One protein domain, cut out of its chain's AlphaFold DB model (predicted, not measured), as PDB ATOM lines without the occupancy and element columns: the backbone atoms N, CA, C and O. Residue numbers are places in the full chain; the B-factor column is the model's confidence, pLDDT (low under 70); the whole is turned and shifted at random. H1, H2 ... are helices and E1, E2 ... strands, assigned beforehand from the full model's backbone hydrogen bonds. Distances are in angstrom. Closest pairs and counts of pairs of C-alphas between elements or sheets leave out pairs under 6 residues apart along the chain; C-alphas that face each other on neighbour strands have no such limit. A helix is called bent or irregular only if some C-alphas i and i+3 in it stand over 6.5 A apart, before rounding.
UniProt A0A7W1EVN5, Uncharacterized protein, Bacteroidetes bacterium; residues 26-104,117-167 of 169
ATOM      1  N   VAL A  26     157.432 265.012 299.880       98.31
ATOM      2  CA  VAL A  26     157.222 263.731 300.568       98.31
ATOM      3  C   VAL A  26     155.755 263.590 300.933       98.31
ATOM      4  O   VAL A  26     155.194 264.422 301.646       98.31
ATOM      5  N   ILE A  27     155.140 262.506 300.474       98.25
ATOM      6  CA  ILE A  27     153.767 262.146 300.817       98.25
ATOM      7  C   ILE A  27     153.806 260.987 301.802       98.25
ATOM      8  O   ILE A  27     154.371 259.940 301.505       98.25
ATOM      9  N   HIS A  28     153.170 261.167 302.948       98.12
ATOM     10  CA  HIS A  28     152.945 260.136 303.948       98.12
ATOM     11  C   HIS A  28     151.555 259.533 303.762       98.12
ATOM     12  O   HIS A  28     150.556 260.248 303.762       98.12
ATOM     13  N   TYR A  29     151.518 258.220 303.590       97.12
ATOM     14  CA  TYR A  29     150.327 257.395 303.676       97.12
ATOM     15  C   TYR A  29     150.354 256.651 305.006       97.12
ATOM     16  O   TYR A  29     151.330 255.955 305.301       97.12
ATOM     17  N   HIS A  30     149.293 256.798 305.789       96.31
ATOM     18  CA  HIS A  30     149.136 256.175 307.094       96.31
ATOM     19  C   HIS A  30     147.884 255.298 307.128       96.31
ATOM     20  O   HIS A  30     146.835 255.683 306.611       96.31
ATOM     21  N   LYS A  31     147.980 254.124 307.750       94.81
ATOM     22  CA  LYS A  31     146.822 253.300 308.097       94.81
ATOM     23  C   LYS A  31     146.763 253.130 309.605       94.81
ATOM     24  O   LYS A  31     147.609 252.438 310.174       94.81
ATOM     25  N   ASP A  32     145.730 253.697 310.214       94.00
ATOM     26  CA  ASP A  32     145.404 253.418 311.607       94.00
ATOM     27  C   ASP A  32     144.750 252.031 311.697       94.00
ATOM     28  O   ASP A  32     143.588 251.834 311.337       94.00
ATOM     29  N   ILE A  33     145.557 251.030 312.044       92.12
ATOM     30  CA  ILE A  33     145.135 249.635 312.175       92.12
ATOM     31  C   ILE A  33     146.015 248.921 313.200       92.12
ATOM     32  O   ILE A  33     147.241 249.062 313.200       92.12
ATOM     33  N   SER A  34     145.425 248.113 314.077       91.56
ATOM     34  CA  SER A  34     146.213 247.372 315.059       91.56
ATOM     35  C   SER A  34     146.924 246.169 314.424       91.56
ATOM     36  O   SER A  34     146.481 245.597 313.428       91.56
ATOM     37  N   SER A  35     148.032 245.730 315.027       87.69
ATOM     38  CA  SER A  35     148.705 244.488 314.612       87.69
ATOM     39  C   SER A  35     147.789 243.258 314.746       87.69
ATOM     40  O   SER A  35     147.900 242.332 313.945       87.69
ATOM     41  N   SER A  36     146.857 243.258 315.709       89.56
ATOM     42  CA  SER A  36     145.831 242.214 315.847       89.56
ATOM     43  C   SER A  36     144.830 242.217 314.697       89.56
ATOM     44  O   SER A  36     144.504 241.148 314.192       89.56
ATOM     45  N   ASP A  37     144.389 243.388 314.234       91.94
ATOM     46  CA  ASP A  37     143.457 243.475 313.104       91.94
ATOM     47  C   ASP A  37     144.108 242.974 311.816       91.94
ATOM     48  O   ASP A  37     143.479 242.245 311.055       91.94
ATOM     49  N   ILE A  38     145.392 243.285 311.601       89.38
ATOM     50  CA  ILE A  38     146.163 242.730 310.477       89.38
ATOM     51  C   ILE A  38     146.213 241.197 310.565       89.38
ATOM     52  O   ILE A  38     145.987 240.520 309.561       89.38
ATOM     53  N   GLY A  39     146.455 240.644 311.759       86.81
ATOM     54  CA  GLY A  39     146.435 239.198 311.994       86.81
ATOM     55  C   GLY A  39     145.069 238.566 311.703       86.81
ATOM     56  O   GLY A  39     144.991 237.545 311.019       86.81
ATOM     57  N   ASN A  40     143.981 239.205 312.135       89.19
ATOM     58  CA  ASN A  40     142.619 238.752 311.844       89.19
ATOM     59  C   ASN A  40     142.330 238.787 310.335       89.19
ATOM     60  O   ASN A  40     141.860 237.797 309.777       89.19
ATOM     61  N   MET A  41     142.709 239.869 309.646       87.88
ATOM     62  CA  MET A  41     142.582 239.975 308.187       87.88
ATOM     63  C   MET A  41     143.370 238.881 307.460       87.88
ATOM     64  O   MET A  41     142.890 238.333 306.471       87.88
ATOM     65  N   GLN A  42     144.565 238.527 307.943       84.62
ATOM     66  CA  GLN A  42     145.345 237.412 307.398       84.62
ATOM     67  C   GLN A  42     144.609 236.078 307.546       84.62
ATOM     68  O   GLN A  42     144.543 235.310 306.583       84.62
ATOM     69  N   MET A  43     144.040 235.807 308.721       85.12
ATOM     70  CA  MET A  43     143.275 234.586 308.981       85.12
ATOM     71  C   MET A  43     142.009 234.508 308.119       85.12
ATOM     72  O   MET A  43     141.731 233.466 307.520       85.12
ATOM     73  N   ASP A  44     141.268 235.607 308.006       84.94
ATOM     74  CA  ASP A  44     140.060 235.680 307.182       84.94
ATOM     75  C   ASP A  44     140.385 235.522 305.698       84.94
ATOM     76  O   ASP A  44     139.691 234.803 304.976       84.94
ATOM     77  N   ASN A  45     141.491 236.117 305.245       82.56
ATOM     78  CA  ASN A  45     141.958 235.967 303.876       82.56
ATOM     79  C   ASN A  45     142.302 234.509 303.531       82.56
ATOM     80  O   ASN A  45     141.973 234.033 302.446       82.56
ATOM     81  N   GLN A  46     142.922 233.776 304.461       81.81
ATOM     82  CA  GLN A  46     143.222 232.352 304.274       81.81
ATOM     83  C   GLN A  46     141.953 231.499 304.148       81.81
ATOM     84  O   GLN A  46     141.946 230.526 303.392       81.81
ATOM     85  N   ARG A  47     140.876 231.865 304.855       84.06
ATOM     86  CA  ARG A  47     139.589 231.151 304.816       84.06
ATOM     87  C   ARG A  47     138.784 231.469 303.559       84.06
ATOM     88  O   ARG A  47     138.280 230.556 302.912       84.06
ATOM     89  N   ASN A  48     138.679 232.751 303.218       81.44
ATOM     90  CA  ASN A  48     137.703 233.245 302.245       81.44
ATOM     91  C   ASN A  48     138.305 233.578 300.871       81.44
ATOM     92  O   ASN A  48     137.557 233.740 299.912       81.44
ATOM     93  N   LYS A  49     139.640 233.663 300.755       80.00
ATOM     94  CA  LYS A  49     140.368 234.015 299.518       80.00
ATOM     95  C   LYS A  49     139.871 235.310 298.858       80.00
ATOM     96  O   LYS A  49     139.854 235.423 297.632       80.00
ATOM     97  N   ASP A  50     139.472 236.292 299.666       80.50
ATOM     98  CA  ASP A  50     139.057 237.603 299.170       80.50
ATOM     99  C   ASP A  50     140.260 238.338 298.558       80.50
ATOM    100  O   ASP A  50     141.255 238.635 299.224       80.50
ATOM    101  N   THR A  51     140.172 238.639 297.263       79.12
ATOM    102  CA  THR A  51     141.282 239.244 296.513       79.12
ATOM    103  C   THR A  51     141.619 240.674 296.947       79.12
ATOM    104  O   THR A  51     142.768 241.095 296.808       79.12
ATOM    105  N   THR A  52     140.662 241.420 297.499       78.94
ATOM    106  CA  THR A  52     140.864 242.788 297.992       78.94
ATOM    107  C   THR A  52     141.547 242.761 299.353       78.94
ATOM    108  O   THR A  52     142.561 243.435 299.543       78.94
ATOM    109  N   ILE A  53     141.062 241.919 300.275       77.38
ATOM    110  CA  ILE A  53     141.697 241.725 301.589       77.38
ATOM    111  C   ILE A  53     143.113 241.173 301.403       77.38
ATOM    112  O   ILE A  53     144.050 241.678 302.020       77.38
ATOM    113  N   SER A  54     143.297 240.217 300.483       81.56
ATOM    114  CA  SER A  54     144.616 239.705 300.091       81.56
ATOM    115  C   SER A  54     145.581 240.830 299.735       81.56
ATOM    116  O   SER A  54     146.698 240.861 300.243       81.56
ATOM    117  N   LYS A  55     145.155 241.771 298.887       81.69
ATOM    118  CA  LYS A  55     145.984 242.892 298.431       81.69
ATOM    119  C   LYS A  55     146.304 243.889 299.547       81.69
ATOM    120  O   LYS A  55     147.431 244.374 299.621       81.69
ATOM    121  N   LEU A  56     145.358 244.179 300.436       84.00
ATOM    122  CA  LEU A  56     145.603 245.074 301.569       84.00
ATOM    123  C   LEU A  56     146.557 244.446 302.600       84.00
ATOM    124  O   LEU A  56     147.516 245.083 303.030       84.00
ATOM    125  N   VAL A  57     146.346 243.173 302.943       82.81
ATOM    126  CA  VAL A  57     147.259 242.390 303.791       82.81
ATOM    127  C   VAL A  57     148.653 242.318 303.166       82.81
ATOM    128  O   VAL A  57     149.664 242.453 303.860       82.81
ATOM    129  N   TYR A  58     148.718 242.148 301.845       80.88
ATOM    130  CA  TYR A  58     149.961 242.177 301.085       80.88
ATOM    131  C   TYR A  58     150.683 243.517 301.304       80.88
ATOM    132  O   TYR A  58     151.821 243.503 301.776       80.88
ATOM    133  N   LEU A  59     150.018 244.663 301.104       83.94
ATOM    134  CA  LEU A  59     150.604 245.991 301.347       83.94
ATOM    135  C   LEU A  59     151.131 246.176 302.774       83.94
ATOM    136  O   LEU A  59     152.222 246.722 302.958       83.94
ATOM    137  N   LEU A  60     150.372 245.723 303.771       86.38
ATOM    138  CA  LEU A  60     150.666 245.956 305.183       86.38
ATOM    139  C   LEU A  60     151.798 245.080 305.728       86.38
ATOM    140  O   LEU A  60     152.338 245.412 306.774       86.38
ATOM    141  N   THR A  61     152.195 243.993 305.061       83.69
ATOM    142  CA  THR A  61     153.126 243.012 305.650       83.69
ATOM    143  C   THR A  61     154.480 242.904 304.942       83.69
ATOM    144  O   THR A  61     154.681 243.396 303.827       83.69
ATOM    145  N   ALA A  62     155.440 242.269 305.625       68.81
ATOM    146  CA  ALA A  62     156.816 242.023 305.171       68.81
ATOM    147  C   ALA A  62     156.947 241.128 303.930       68.81
ATOM    148  O   ALA A  62     158.016 241.074 303.324       68.81
ATOM    149  N   TYR A  63     155.871 240.444 303.545       64.69
ATOM    150  CA  TYR A  63     155.864 239.487 302.441       64.69
ATOM    151  C   TYR A  63     155.694 240.146 301.072       64.69
ATOM    152  O   TYR A  63     155.696 239.448 300.059       64.69
ATOM    153  N   SER A  64     155.562 241.479 301.027       66.56
ATOM    154  CA  SER A  64     155.495 242.190 299.764       66.56
ATOM    155  C   SER A  64     156.082 243.583 299.739       66.56
ATOM    156  O   SER A  64     155.929 244.397 300.658       66.56
ATOM    157  N   TYR A  65     156.678 243.879 298.596       75.19
ATOM    158  CA  TYR A  65     157.221 245.176 298.269       75.19
ATOM    159  C   TYR A  65     156.845 245.501 296.829       75.19
ATOM    160  O   TYR A  65     156.839 244.585 296.004       75.19
ATOM    161  N   PRO A  66     156.549 246.771 296.506       78.94
ATOM    162  CA  PRO A  66     156.461 247.151 295.108       78.94
ATOM    163  C   PRO A  66     157.805 246.825 294.452       78.94
ATOM    164  O   PRO A  66     158.861 247.146 294.995       78.94
ATOM    165  N   GLU A  67     157.786 246.173 293.294       80.00
ATOM    166  CA  GLU A  67     159.027 245.875 292.566       80.00
ATOM    167  C   GLU A  67     159.543 247.105 291.813       80.00
ATOM    168  O   GLU A  67     160.730 247.220 291.502       80.00
ATOM    169  N   LYS A  68     158.635 248.035 291.492       89.44
ATOM    170  CA  LYS A  68     158.888 249.208 290.654       89.44
ATOM    171  C   LYS A  68     158.188 250.429 291.237       89.44
ATOM    172  O   LYS A  68     157.077 250.342 291.745       89.44
ATOM    173  N   LEU A  69     158.813 251.596 291.087       91.31
ATOM    174  CA  LEU A  69     158.239 252.883 291.513       91.31
ATOM    175  C   LEU A  69     156.941 253.241 290.767       91.31
ATOM    176  O   LEU A  69     156.180 254.088 291.221       91.31
ATOM    177  N   THR A  70     156.707 252.609 289.617       90.69
ATOM    178  CA  THR A  70     155.547 252.814 288.742       90.69
ATOM    179  C   THR A  70     154.522 251.684 288.847       90.69
ATOM    180  O   THR A  70     153.768 251.462 287.903       90.69
ATOM    181  N   ASP A  71     154.535 250.909 289.930       90.44
ATOM    182  CA  ASP A  71     153.525 249.881 290.176       90.44
ATOM    183  C   ASP A  71     152.159 250.547 290.426       90.44
ATOM    184  O   ASP A  71     151.871 251.054 291.511       90.44
ATOM    185  N   VAL A  72     151.345 250.620 289.371       90.25
ATOM    186  CA  VAL A  72     150.067 251.343 289.378       90.25
ATOM    187  C   VAL A  72     149.078 250.704 290.346       90.25
ATOM    188  O   VAL A  72     148.372 251.430 291.043       90.25
ATOM    189  N   ASP A  73     149.052 249.373 290.428       87.56
ATOM    190  CA  ASP A  73     148.139 248.659 291.319       87.56
ATOM    191  C   ASP A  73     148.508 248.925 292.778       87.56
ATOM    192  O   ASP A  73     147.639 249.301 293.565       87.56
ATOM    193  N   TYR A  74     149.797 248.833 293.125       89.00
ATOM    194  CA  TYR A  74     150.289 249.186 294.459       89.00
ATOM    195  C   TYR A  74     149.882 250.612 294.854       89.00
ATOM    196  O   TYR A  74     149.311 250.831 295.924       89.00
ATOM    197  N   LEU A  75     150.150 251.587 293.977       91.94
ATOM    198  CA  LEU A  75     149.865 252.999 294.240       91.94
ATOM    199  C   LEU A  75     148.364 253.276 294.356       91.94
ATOM    200  O   LEU A  75     147.957 254.080 295.196       91.94
ATOM    201  N   LYS A  76     147.542 252.609 293.539       91.81
ATOM    202  CA  LYS A  76     146.085 252.722 293.589       91.81
ATOM    203  C   LYS A  76     145.539 252.205 294.916       91.81
ATOM    204  O   LYS A  76     144.817 252.926 295.594       91.81
ATOM    205  N   ILE A  77     145.931 250.997 295.321       89.38
ATOM    206  CA  ILE A  77     145.440 250.391 296.567       89.38
ATOM    207  C   ILE A  77     145.902 251.221 297.772       89.38
ATOM    208  O   ILE A  77     145.115 251.444 298.690       89.38
ATOM    209  N   LEU A  78     147.141 251.730 297.755       92.12
ATOM    210  CA  LEU A  78     147.643 252.645 298.781       92.12
ATOM    211  C   LEU A  78     146.756 253.896 298.891       92.12
ATOM    212  O   LEU A  78     146.316 254.238 299.984       92.12
ATOM    213  N   ALA A  79     146.448 254.542 297.764       93.69
ATOM    214  CA  ALA A  79     145.617 255.744 297.733       93.69
ATOM    215  C   ALA A  79     144.158 255.506 298.156       93.69
ATOM    216  O   ALA A  79     143.538 256.408 298.709       93.69
ATOM    217  N   GLU A  80     143.614 254.317 297.902       93.38
ATOM    218  CA  GLU A  80     142.236 253.958 298.259       93.38
ATOM    219  C   GLU A  80     142.082 253.544 299.728       93.38
ATOM    220  O   GLU A  80     140.985 253.634 300.274       93.38
ATOM    221  N   ASN A  81     143.156 253.071 300.373       93.44
ATOM    222  CA  ASN A  81     143.057 252.427 301.684       93.44
ATOM    223  C   ASN A  81     143.775 253.167 302.816       93.44
ATOM    224  O   ASN A  81     143.526 252.821 303.971       93.44
ATOM    225  N   PHE A  82     144.648 254.133 302.522       95.38
ATOM    226  CA  PHE A  82     145.460 254.846 303.513       95.38
ATOM    227  C   PHE A  82     145.143 256.341 303.515       95.38
ATOM    228  O   PHE A  82     144.903 256.945 302.469       95.38
ATOM    229  N   ASP A  83     145.250 256.953 304.689       96.81
ATOM    230  CA  ASP A  83     145.150 258.394 304.848       96.81
ATOM    231  C   ASP A  83     146.410 259.063 304.310       96.81
ATOM    232  O   ASP A  83     147.531 258.763 304.721       96.81
ATOM    233  N   LYS A  84     146.221 259.988 303.371       96.56
ATOM    234  CA  LYS A  84     147.303 260.666 302.661       96.56
ATOM    235  C   LYS A  84     147.532 262.066 303.216       96.56
ATOM    236  O   LYS A  84     146.606 262.872 303.294       96.56
ATOM    237  N   LYS A  85     148.794 262.419 303.455       97.44
ATOM    238  CA  LYS A  85     149.206 263.767 303.849       97.44
ATOM    239  C   LYS A  85     150.551 264.156 303.243       97.44
ATOM    240  O   LYS A  85     151.493 263.372 303.243       97.44
ATOM    241  N   VAL A  86     150.669 265.394 302.766       98.19
ATOM    242  CA  VAL A  86     151.975 265.966 302.401       98.19
ATOM    243  C   VAL A  86     152.730 266.322 303.683       98.19
ATOM    244  O   VAL A  86     152.192 266.992 304.569       98.19
ATOM    245  N   VAL A  87     153.967 265.846 303.803       98.25
ATOM    246  CA  VAL A  87     154.850 266.201 304.916       98.25
ATOM    247  C   VAL A  87     155.280 267.657 304.753       98.25
ATOM    248  O   VAL A  87     155.672 268.070 303.666       98.25
ATOM    249  N   ASP A  88     155.210 268.412 305.848       98.00
ATOM    250  CA  ASP A  88     155.590 269.826 305.905       98.00
ATOM    251  C   ASP A  88     157.064 270.011 305.495       98.00
ATOM    252  O   ASP A  88     157.956 269.337 306.026       98.00
ATOM    253  N   GLU A  89     157.304 270.927 304.553       97.31
ATOM    254  CA  GLU A  89     158.611 271.184 303.939       97.31
ATOM    255  C   GLU A  89     159.694 271.526 304.963       97.31
ATOM    256  O   GLU A  89     160.864 271.190 304.765       97.31
ATOM    257  N   LYS A  90     159.318 272.099 306.116       97.50
ATOM    258  CA  LYS A  90     160.264 272.406 307.202       97.50
ATOM    259  C   LYS A  90     161.010 271.173 307.725       97.50
ATOM    260  O   LYS A  90     162.049 271.305 308.365       97.50
ATOM    261  N   TYR A  91     160.484 269.970 307.485       98.00
ATOM    262  CA  TYR A  91     161.122 268.719 307.888       98.00
ATOM    263  C   TYR A  91     162.048 268.132 306.821       98.00
ATOM    264  O   TYR A  91     162.780 267.190 307.122       98.00
ATOM    265  N   TYR A  92     162.070 268.663 305.597       96.31
ATOM    266  CA  TYR A  92     162.780 268.036 304.477       96.31
ATOM    267  C   TYR A  92     164.292 267.977 304.682       96.31
ATOM    268  O   TYR A  92     164.916 266.961 304.371       96.31
ATOM    269  N   ASP A  93     164.880 269.004 305.291       94.75
ATOM    270  CA  ASP A  93     166.300 268.981 305.642       94.75
ATOM    271  C   ASP A  93     166.605 267.931 306.708       94.75
ATOM    272  O   ASP A  93     167.598 267.214 306.599       94.75
ATOM    273  N   THR A  94     165.725 267.761 307.697       95.75
ATOM    274  CA  THR A  94     165.875 266.701 308.707       95.75
ATOM    275  C   THR A  94     165.729 265.317 308.075       95.75
ATOM    276  O   THR A  94     166.512 264.414 308.373       95.75
ATOM    277  N   LEU A  95     164.782 265.148 307.151       95.62
ATOM    278  CA  LEU A  95     164.611 263.898 306.417       95.62
ATOM    279  C   LEU A  95     165.867 263.547 305.606       95.62
ATOM    280  O   LEU A  95     166.327 262.411 305.678       95.62
ATOM    281  N   ARG A  96     166.467 264.511 304.897       92.94
ATOM    282  CA  ARG A  96     167.683 264.285 304.095       92.94
ATOM    283  C   ARG A  96     168.947 264.080 304.928       92.94
ATOM    284  O   ARG A  96     169.795 263.293 304.529       92.94
ATOM    285  N   SER A  97     169.081 264.790 306.051       92.00
ATOM    286  CA  SER A  97     170.328 264.846 306.832       92.00
ATOM    287  C   SER A  97     170.363 263.950 308.067       92.00
ATOM    288  O   SER A  97     171.443 263.739 308.612       92.00
ATOM    289  N   LYS A  98     169.215 263.427 308.525       92.75
ATOM    290  CA  LYS A  98     169.140 262.598 309.742       92.75
ATOM    291  C   LYS A  98     168.341 261.313 309.595       92.75
ATOM    292  O   LYS A  98     168.639 260.349 310.288       92.75
ATOM    293  N   VAL A  99     167.322 261.282 308.734       93.94
ATOM    294  CA  VAL A  99     166.469 260.091 308.575       93.94
ATOM    295  C   VAL A  99     166.983 259.220 307.441       93.94
ATOM    296  O   VAL A  99     167.456 258.114 307.668       93.94
ATOM    297  N   PHE A 100     166.965 259.722 306.213       92.44
ATOM    298  CA  PHE A 100     167.314 258.957 305.024       92.44
ATOM    299  C   PHE A 100     168.798 259.053 304.682       92.44
ATOM    300  O   PHE A 100     169.137 259.181 303.514       92.44
ATOM    301  N   ILE A 101     169.682 259.040 305.676       88.50
ATOM    302  CA  ILE A 101     171.130 259.080 305.454       88.50
ATOM    303  C   ILE A 101     171.729 257.685 305.327       88.50
ATOM    304  O   ILE A 101     171.297 256.737 305.990       88.50
ATOM    305  N   LYS A 102     172.773 257.587 304.499       82.62
ATOM    306  CA  LYS A 102     173.587 256.382 304.388       82.62
ATOM    307  C   LYS A 102     174.470 256.191 305.612       82.62
ATOM    308  O   LYS A 102     175.313 257.036 305.899       82.62
ATOM    309  N   ILE A 103     174.307 255.060 306.295       78.69
ATOM    310  CA  ILE A 103     175.100 254.694 307.472       78.69
ATOM    311  C   ILE A 103     175.703 253.314 307.225       78.69
ATOM    312  O   ILE A 103     174.979 252.349 306.972       78.69
ATOM    313  N   LYS A 104     177.035 253.224 307.304       71.06
ATOM    314  CA  LYS A 104     177.725 251.936 307.402       71.06
ATOM    315  C   LYS A 104     177.562 251.439 308.833       71.06
ATOM    316  O   LYS A 104     177.973 252.133 309.757       71.06
ATOM    317  N   TYR A 117     153.683 247.454 308.055       92.88
ATOM    318  CA  TYR A 117     153.980 248.714 307.391       92.88
ATOM    319  C   TYR A 117     152.742 249.603 307.300       92.88
ATOM    320  O   TYR A 117     152.119 249.730 306.246       92.88
ATOM    321  N   ARG A 118     152.393 250.217 308.429       94.06
ATOM    322  CA  ARG A 118     151.301 251.198 308.525       94.06
ATOM    323  C   ARG A 118     151.651 252.542 307.919       94.06
ATOM    324  O   ARG A 118     150.757 253.303 307.571       94.06
ATOM    325  N   ASP A 119     152.942 252.808 307.776       95.81
ATOM    326  CA  ASP A 119     153.459 254.065 307.275       95.81
ATOM    327  C   ASP A 119     154.223 253.825 305.976       95.81
ATOM    328  O   ASP A 119     155.203 253.073 305.928       95.81
ATOM    329  N   VAL A 120     153.771 254.477 304.908       95.69
ATOM    330  CA  VAL A 120     154.425 254.466 303.600       95.69
ATOM    331  C   VAL A 120     154.713 255.899 303.182       95.69
ATOM    332  O   VAL A 120     153.828 256.748 303.152       95.69
ATOM    333  N   LEU A 121     155.963 256.179 302.843       97.06
ATOM    334  CA  LEU A 121     156.414 257.474 302.356       97.06
ATOM    335  C   LEU A 121     156.707 257.359 300.863       97.06
ATOM    336  O   LEU A 121     157.463 256.484 300.438       97.06
ATOM    337  N   ILE A 122     156.102 258.241 300.073       96.75
ATOM    338  CA  ILE A 122     156.363 258.392 298.644       96.75
ATOM    339  C   ILE A 122     157.156 259.677 298.455       96.75
ATOM    340  O   ILE A 122     156.657 260.774 298.709       96.75
ATOM    341  N   MET A 123     158.392 259.527 297.999       96.75
ATOM    342  CA  MET A 123     159.292 260.630 297.704       96.75
ATOM    343  C   MET A 123     159.126 261.002 296.241       96.75
ATOM    344  O   MET A 123     159.152 260.126 295.368       96.75
ATOM    345  N   LYS A 124     158.974 262.298 295.975       97.06
ATOM    346  CA  LYS A 124     158.929 262.820 294.615       97.06
ATOM    347  C   LYS A 124     159.968 263.894 294.374       97.06
ATOM    348  O   LYS A 124     160.333 264.638 295.279       97.06
ATOM    349  N   LYS A 125     160.410 263.962 293.125       96.06
ATOM    350  CA  LYS A 125     161.243 265.027 292.580       96.06
ATOM    351  C   LYS A 125     160.614 265.505 291.282       96.06
ATOM    352  O   LYS A 125     160.353 264.683 290.401       96.06
ATOM    353  N   ASP A 126     160.351 266.802 291.174       96.69
ATOM    354  CA  ASP A 126     159.758 267.429 289.988       96.69
ATOM    355  C   ASP A 126     158.485 266.680 289.521       96.69
ATOM    356  O   ASP A 126     158.285 266.383 288.341       96.69
ATOM    357  N   GLY A 127     157.650 266.276 290.488       95.56
ATOM    358  CA  GLY A 127     156.395 265.545 290.268       95.56
ATOM    359  C   GLY A 127     156.525 264.039 289.991       95.56
ATOM    360  O   GLY A 127     155.508 263.345 289.948       95.56
ATOM    361  N   LYS A 128     157.739 263.497 289.848       95.44
ATOM    362  CA  LYS A 128     157.982 262.067 289.589       95.44
ATOM    363  C   LYS A 128     158.314 261.322 290.873       95.44
ATOM    364  O   LYS A 128     159.093 261.820 291.677       95.44
ATOM    365  N   ILE A 129     157.775 260.114 291.042       95.62
ATOM    366  CA  ILE A 129     158.133 259.241 292.169       95.62
ATOM    367  C   ILE A 129     159.591 258.804 292.012       95.62
ATOM    368  O   ILE A 129     159.945 258.157 291.028       95.62
ATOM    369  N   THR A 130     160.423 259.153 292.990       93.62
ATOM    370  CA  THR A 130     161.847 258.792 293.048       93.62
ATOM    371  C   THR A 130     162.149 257.761 294.122       93.62
ATOM    372  O   THR A 130     163.195 257.118 294.068       93.62
ATOM    373  N   GLY A 131     161.239 257.549 295.073       93.69
ATOM    374  CA  GLY A 131     161.407 256.501 296.063       93.69
ATOM    375  C   GLY A 131     160.138 256.155 296.825       93.69
ATOM    376  O   GLY A 131     159.205 256.953 296.917       93.69
ATOM    377  N   ILE A 132     160.142 254.953 297.394       94.12
ATOM    378  CA  ILE A 132     159.105 254.445 298.292       94.12
ATOM    379  C   ILE A 132     159.794 253.927 299.547       94.12
ATOM    380  O   ILE A 132     160.759 253.169 299.453       94.12
ATOM    381  N   ALA A 133     159.297 254.325 300.712       94.12
ATOM    382  CA  ALA A 133     159.778 253.864 302.002       94.12
ATOM    383  C   ALA A 133     158.619 253.317 302.838       94.12
ATOM    384  O   ALA A 133     157.741 254.069 303.242       94.12
ATOM    385  N   LYS A 134     158.623 252.011 303.110       93.38
ATOM    386  CA  LYS A 134     157.694 251.364 304.046       93.38
ATOM    387  C   LYS A 134     158.333 251.328 305.429       93.38
ATOM    388  O   LYS A 134     159.491 250.926 305.538       93.38
ATOM    389  N   ILE A 135     157.601 251.718 306.468       93.75
ATOM    390  CA  ILE A 135     158.110 251.853 307.835       93.75
ATOM    391  C   ILE A 135     157.214 251.075 308.801       93.75
ATOM    392  O   ILE A 135     155.995 251.223 308.800       93.75
ATOM    393  N   CYS A 136     157.831 250.222 309.613       92.50
ATOM    394  CA  CYS A 136     157.211 249.581 310.762       92.50
ATOM    395  C   CYS A 136     157.913 250.102 312.015       92.50
ATOM    396  O   CYS A 136     159.059 249.732 312.290       92.50
ATOM    397  N   PHE A 137     157.242 250.974 312.769       91.75
ATOM    398  CA  PHE A 137     157.813 251.550 313.985       91.75
ATOM    399  C   PHE A 137     157.928 250.534 315.127       91.75
ATOM    400  O   PHE A 137     158.938 250.556 315.826       91.75
ATOM    401  N   ASP A 138     156.974 249.607 315.264       88.50
ATOM    402  CA  ASP A 138     156.978 248.576 316.318       88.50
ATOM    403  C   ASP A 138     158.246 247.721 316.265       88.50
ATOM    404  O   ASP A 138     158.894 247.460 317.275       88.50
ATOM    405  N   CYS A 139     158.608 247.310 315.051       86.62
ATOM    406  CA  CYS A 139     159.728 246.414 314.797       86.62
ATOM    407  C   CYS A 139     161.005 247.140 314.394       86.62
ATOM    408  O   CYS A 139     161.999 246.473 314.133       86.62
ATOM    409  N   ARG A 140     160.972 248.475 314.258       89.62
ATOM    410  CA  ARG A 140     162.057 249.270 313.656       89.62
ATOM    411  C   ARG A 140     162.577 248.649 312.353       89.62
ATOM    412  O   ARG A 140     163.773 248.636 312.070       89.62
ATOM    413  N   GLN A 141     161.652 248.138 311.546       89.00
ATOM    414  CA  GLN A 141     161.935 247.602 310.222       89.00
ATOM    415  C   GLN A 141     161.497 248.608 309.172       89.00
ATOM    416  O   GLN A 141     160.518 249.340 309.339       89.00
ATOM    417  N   SER A 142     162.229 248.653 308.072       90.25
ATOM    418  CA  SER A 142     161.863 249.493 306.946       90.25
ATOM    419  C   SER A 142     162.349 248.891 305.646       90.25
ATOM    420  O   SER A 142     163.296 248.107 305.626       90.25
ATOM    421  N   TYR A 143     161.690 249.277 304.566       89.25
ATOM    422  CA  TYR A 143     162.046 248.869 303.220       89.25
ATOM    423  C   TYR A 143     162.032 250.069 302.293       89.25
ATOM    424  O   TYR A 143     161.048 250.809 302.259       89.25
ATOM    425  N   PHE A 144     163.094 250.218 301.510       91.06
ATOM    426  CA  PHE A 144     163.301 251.289 300.551       91.06
ATOM    427  C   PHE A 144     163.393 250.750 299.127       91.06
ATOM    428  O   PHE A 144     164.194 249.862 298.828       91.06
ATOM    429  N   LEU A 145     162.630 251.378 298.237       90.25
ATOM    430  CA  LEU A 145     162.723 251.240 296.789       90.25
ATOM    431  C   LEU A 145     163.114 252.584 296.175       90.25
ATOM    432  O   LEU A 145     162.619 253.623 296.604       90.25
ATOM    433  N   GLY A 146     163.977 252.563 295.157       86.44
ATOM    434  CA  GLY A 146     164.500 253.775 294.511       86.44
ATOM    435  C   GLY A 146     165.753 254.358 295.174       86.44
ATOM    436  O   GLY A 146     166.218 255.415 294.757       86.44
ATOM    437  N   SER A 147     166.329 253.680 296.175       76.06
ATOM    438  CA  SER A 147     167.603 254.077 296.789       76.06
ATOM    439  C   SER A 147     168.809 253.449 296.078       76.06
ATOM    440  O   SER A 147     168.744 252.352 295.523       76.06
ATOM    441  N   SER A 148     169.948 254.144 296.114       64.25
ATOM    442  CA  SER A 148     171.141 253.798 295.327       64.25
ATOM    443  C   SER A 148     172.005 252.662 295.893       64.25
ATOM    444  O   SER A 148     172.913 252.210 295.202       64.25
ATOM    445  N   SER A 149     171.810 252.216 297.145       58.81
ATOM    446  CA  SER A 149     172.693 251.177 297.727       58.81
ATOM    447  C   SER A 149     172.255 250.519 299.040       58.81
ATOM    448  O   SER A 149     172.721 249.423 299.328       58.81
ATOM    449  N   GLN A 150     171.386 251.133 299.845       60.19
ATOM    450  CA  GLN A 150     170.933 250.556 301.116       60.19
ATOM    451  C   GLN A 150     169.422 250.707 301.231       60.19
ATOM    452  O   GLN A 150     168.853 251.738 300.863       60.19
ATOM    453  N   LYS A 151     168.777 249.621 301.654       71.62
ATOM    454  CA  LYS A 151     167.348 249.394 301.431       71.62
ATOM    455  C   LYS A 151     166.491 249.616 302.681       71.62
ATOM    456  O   LYS A 151     165.342 249.197 302.687       71.62
ATOM    457  N   SER A 152     167.022 250.253 303.723       82.25
ATOM    458  CA  SER A 152     166.297 250.477 304.976       82.25
ATOM    459  C   SER A 152     166.952 251.561 305.841       82.25
ATOM    460  O   SER A 152     168.140 251.871 305.700       82.25
ATOM    461  N   LEU A 153     166.171 252.124 306.762       79.88
ATOM    462  CA  LEU A 153     166.667 252.711 308.005       79.88
ATOM    463  C   LEU A 153     167.340 251.632 308.846       79.88
ATOM    464  O   LEU A 153     166.948 250.463 308.805       79.88
ATOM    465  N   VAL A 154     168.341 252.046 309.614       82.50
ATOM    466  CA  VAL A 154     169.201 251.122 310.347       82.50
ATOM    467  C   VAL A 154     169.462 251.516 311.796       82.50
ATOM    468  O   VAL A 154     169.746 250.641 312.604       82.50
ATOM    469  N   THR A 155     169.341 252.793 312.172       86.25
ATOM    470  CA  THR A 155     169.560 253.224 313.562       86.25
ATOM    471  C   THR A 155     168.264 253.597 314.263       86.25
ATOM    472  O   THR A 155     167.327 254.113 313.655       86.25
ATOM    473  N   ARG A 156     168.231 253.418 315.591       88.62
ATOM    474  CA  ARG A 156     167.125 253.903 316.428       88.62
ATOM    475  C   ARG A 156     166.865 255.395 316.216       88.62
ATOM    476  O   ARG A 156     165.716 255.796 316.092       88.62
ATOM    477  N   GLU A 157     167.918 256.201 316.126       91.56
ATOM    478  CA  GLU A 157     167.798 257.648 315.932       91.56
ATOM    479  C   GLU A 157     167.040 258.012 314.645       91.56
ATOM    480  O   GLU A 157     166.203 258.914 314.664       91.56
ATOM    481  N   GLN A 158     167.266 257.282 313.545       93.00
ATOM    482  CA  GLN A 158     166.522 257.488 312.300       93.00
ATOM    483  C   GLN A 158     165.016 257.269 312.495       93.00
ATOM    484  O   GLN A 158     164.216 258.098 312.056       93.00
ATOM    485  N   PHE A 159     164.631 256.189 313.185       93.75
ATOM    486  CA  PHE A 159     163.228 255.896 313.487       93.75
ATOM    487  C   PHE A 159     162.607 256.943 314.411       93.75
ATOM    488  O   PHE A 159     161.517 257.423 314.119       93.75
ATOM    489  N   GLU A 160     163.291 257.348 315.482       94.00
ATOM    490  CA  GLU A 160     162.769 258.349 316.425       94.00
ATOM    491  C   GLU A 160     162.592 259.724 315.760       94.00
ATOM    492  O   GLU A 160     161.586 260.406 315.972       94.00
ATOM    493  N   ASN A 161     163.547 260.136 314.920       95.75
ATOM    494  CA  ASN A 161     163.432 261.374 314.153       95.75
ATOM    495  C   ASN A 161     162.247 261.316 313.187       95.75
ATOM    496  O   ASN A 161     161.470 262.268 313.114       95.75
ATOM    497  N   LEU A 162     162.070 260.194 312.484       97.00
ATOM    498  CA  LEU A 162     160.941 260.026 311.578       97.00
ATOM    499  C   LEU A 162     159.604 260.000 312.330       97.00
ATOM    500  O   LEU A 162     158.670 260.690 311.929       97.00
ATOM    501  N   LYS A 163     159.525 259.289 313.460       95.50
ATOM    502  CA  LYS A 163     158.326 259.207 314.302       95.50
ATOM    503  C   LYS A 163     157.852 260.595 314.747       95.50
ATOM    504  O   LYS A 163     156.672 260.917 314.619       95.50
ATOM    505  N   LYS A 164     158.784 261.467 315.159       96.06
ATOM    506  CA  LYS A 164     158.498 262.873 315.511       96.06
ATOM    507  C   LYS A 164     157.959 263.691 314.335       96.06
ATOM    508  O   LYS A 164     157.041 264.485 314.524       96.06
ATOM    509  N   ILE A 165     158.521 263.511 313.137       97.25
ATOM    510  CA  ILE A 165     158.094 264.224 311.920       97.25
ATOM    511  C   ILE A 165     156.676 263.808 311.520       97.25
ATOM    512  O   ILE A 165     155.838 264.662 311.228       97.25
ATOM    513  N   LEU A 166     156.404 262.501 311.540       96.06
ATOM    514  CA  LEU A 166     155.115 261.940 311.137       96.06
ATOM    515  C   LEU A 166     154.040 262.051 312.228       96.06
ATOM    516  O   LEU A 166     152.864 261.873 311.933       96.06
ATOM    517  N   LYS A 167     154.425 262.404 313.462       91.88
ATOM    518  CA  LYS A 167     153.547 262.477 314.644       91.88
ATOM    519  C   LYS A 167     152.840 261.151 314.947       91.88
ATOM    520  O   LYS A 167     151.700 261.149 315.403       91.88
TER     521      LYS A 167
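AT A GLANCE: This is residues 26 to 104 and 117 to 167 of the 169 residues of an uncharacterized protein of Bacteroidetes bacterium (UniProt A0A7W1EVN5). A twisted five-stranded antiparallel sheet stands in the middle of an elongated body, with H5 packed across one face and H4 side by side with H5 at that end. Toward the other end lie H3, which grazes the sheet, and the helical hairpin of H1 and H2, whose H1 is farthest out. The printed part has 130 residues with five named helices and five named strands, in the order E1 H1 H2 H3 E2 H4 E3 E4 E5 H5, and its class is mixed, helices and strands. The sheet's order is E2 E1 E3 E4 E5. The whole is compact, with a radius of gyration of the C-alphas of 14.8 A and spans of 46 by 30 by 27 A.

HOW THE PARTS SIT: The antiparallel sheet runs E2, residues 83 to 86, E1, residues 26 to 30, E3, residues 119 to 125, E4, residues 128 to 136, and E5, residues 141 to 145. It is twisted, with C-alphas up to 4.1 A off its best plane. Within hydrogen-bond range are N 28 and O 85 at 2.8 A for E2 and E1, N 27 and O 122 at 2.9 A for E1 and E3, N 121 and O 133 at 2.8 A for E3 and E4, and N 134 and O 143 at 2.8 A for E4 and E5. E3, E4 and E5 make a meander, each strand the antiparallel neighbour of the one before, in two hairpins. H5, residues 156 to 166, is on the sheet at a height of 10.5 A over the sheet and runs across the strands, at 74 degrees to E5 on the local plane. H4, residues 89 to 99, touches H5 at a shallow tilt of 11 degrees, opposite ways; their closest C-alphas, Val 99 and Gln 158, are 4.5 A apart. H3, residues 72 to 81, only grazes the sheet. H2, residues 51 to 60, touches H3 about perpendicular, at 87 degrees; the closest C-alphas are Leu 56 and Ile 77, 7.3 A apart. H1, residues 35 to 48, forms a hairpin with H2, at a shallow tilt of 29 degrees, opposite ways; the closest C-alphas are Asn 45 and Ser 54, 5.9 A apart. Every O i to N i+4 pair is within hydrogen-bond range in H1, H2, H3 and H5, and 5 of 7 are in H4.

IN THESE COORDINATES: E1 begins at C-alpha 26, (157.222, 263.731, 300.568). From first to last C-alpha, E4 is 24.6 A long, H1 20.0 A and E3 19.9 A. H4 is irregular, with C-alphas 90 and 93 7.1 A apart. H5 ends at C-alpha 166, (155.115, 261.940, 311.137).

THE WHOLE: The two C-alphas farthest apart, of Arg 47 and Asp 93, are 46.3 A apart. Residues 105 to 116 are not printed, and C-alphas 104 and 117 are 24.0 A apart across the cut. The link from H2 to H3 is long, with 11 residues. Mean pLDDT of the printed part is 89.0; residues 62 to 64 and 148 to 150 are under 70.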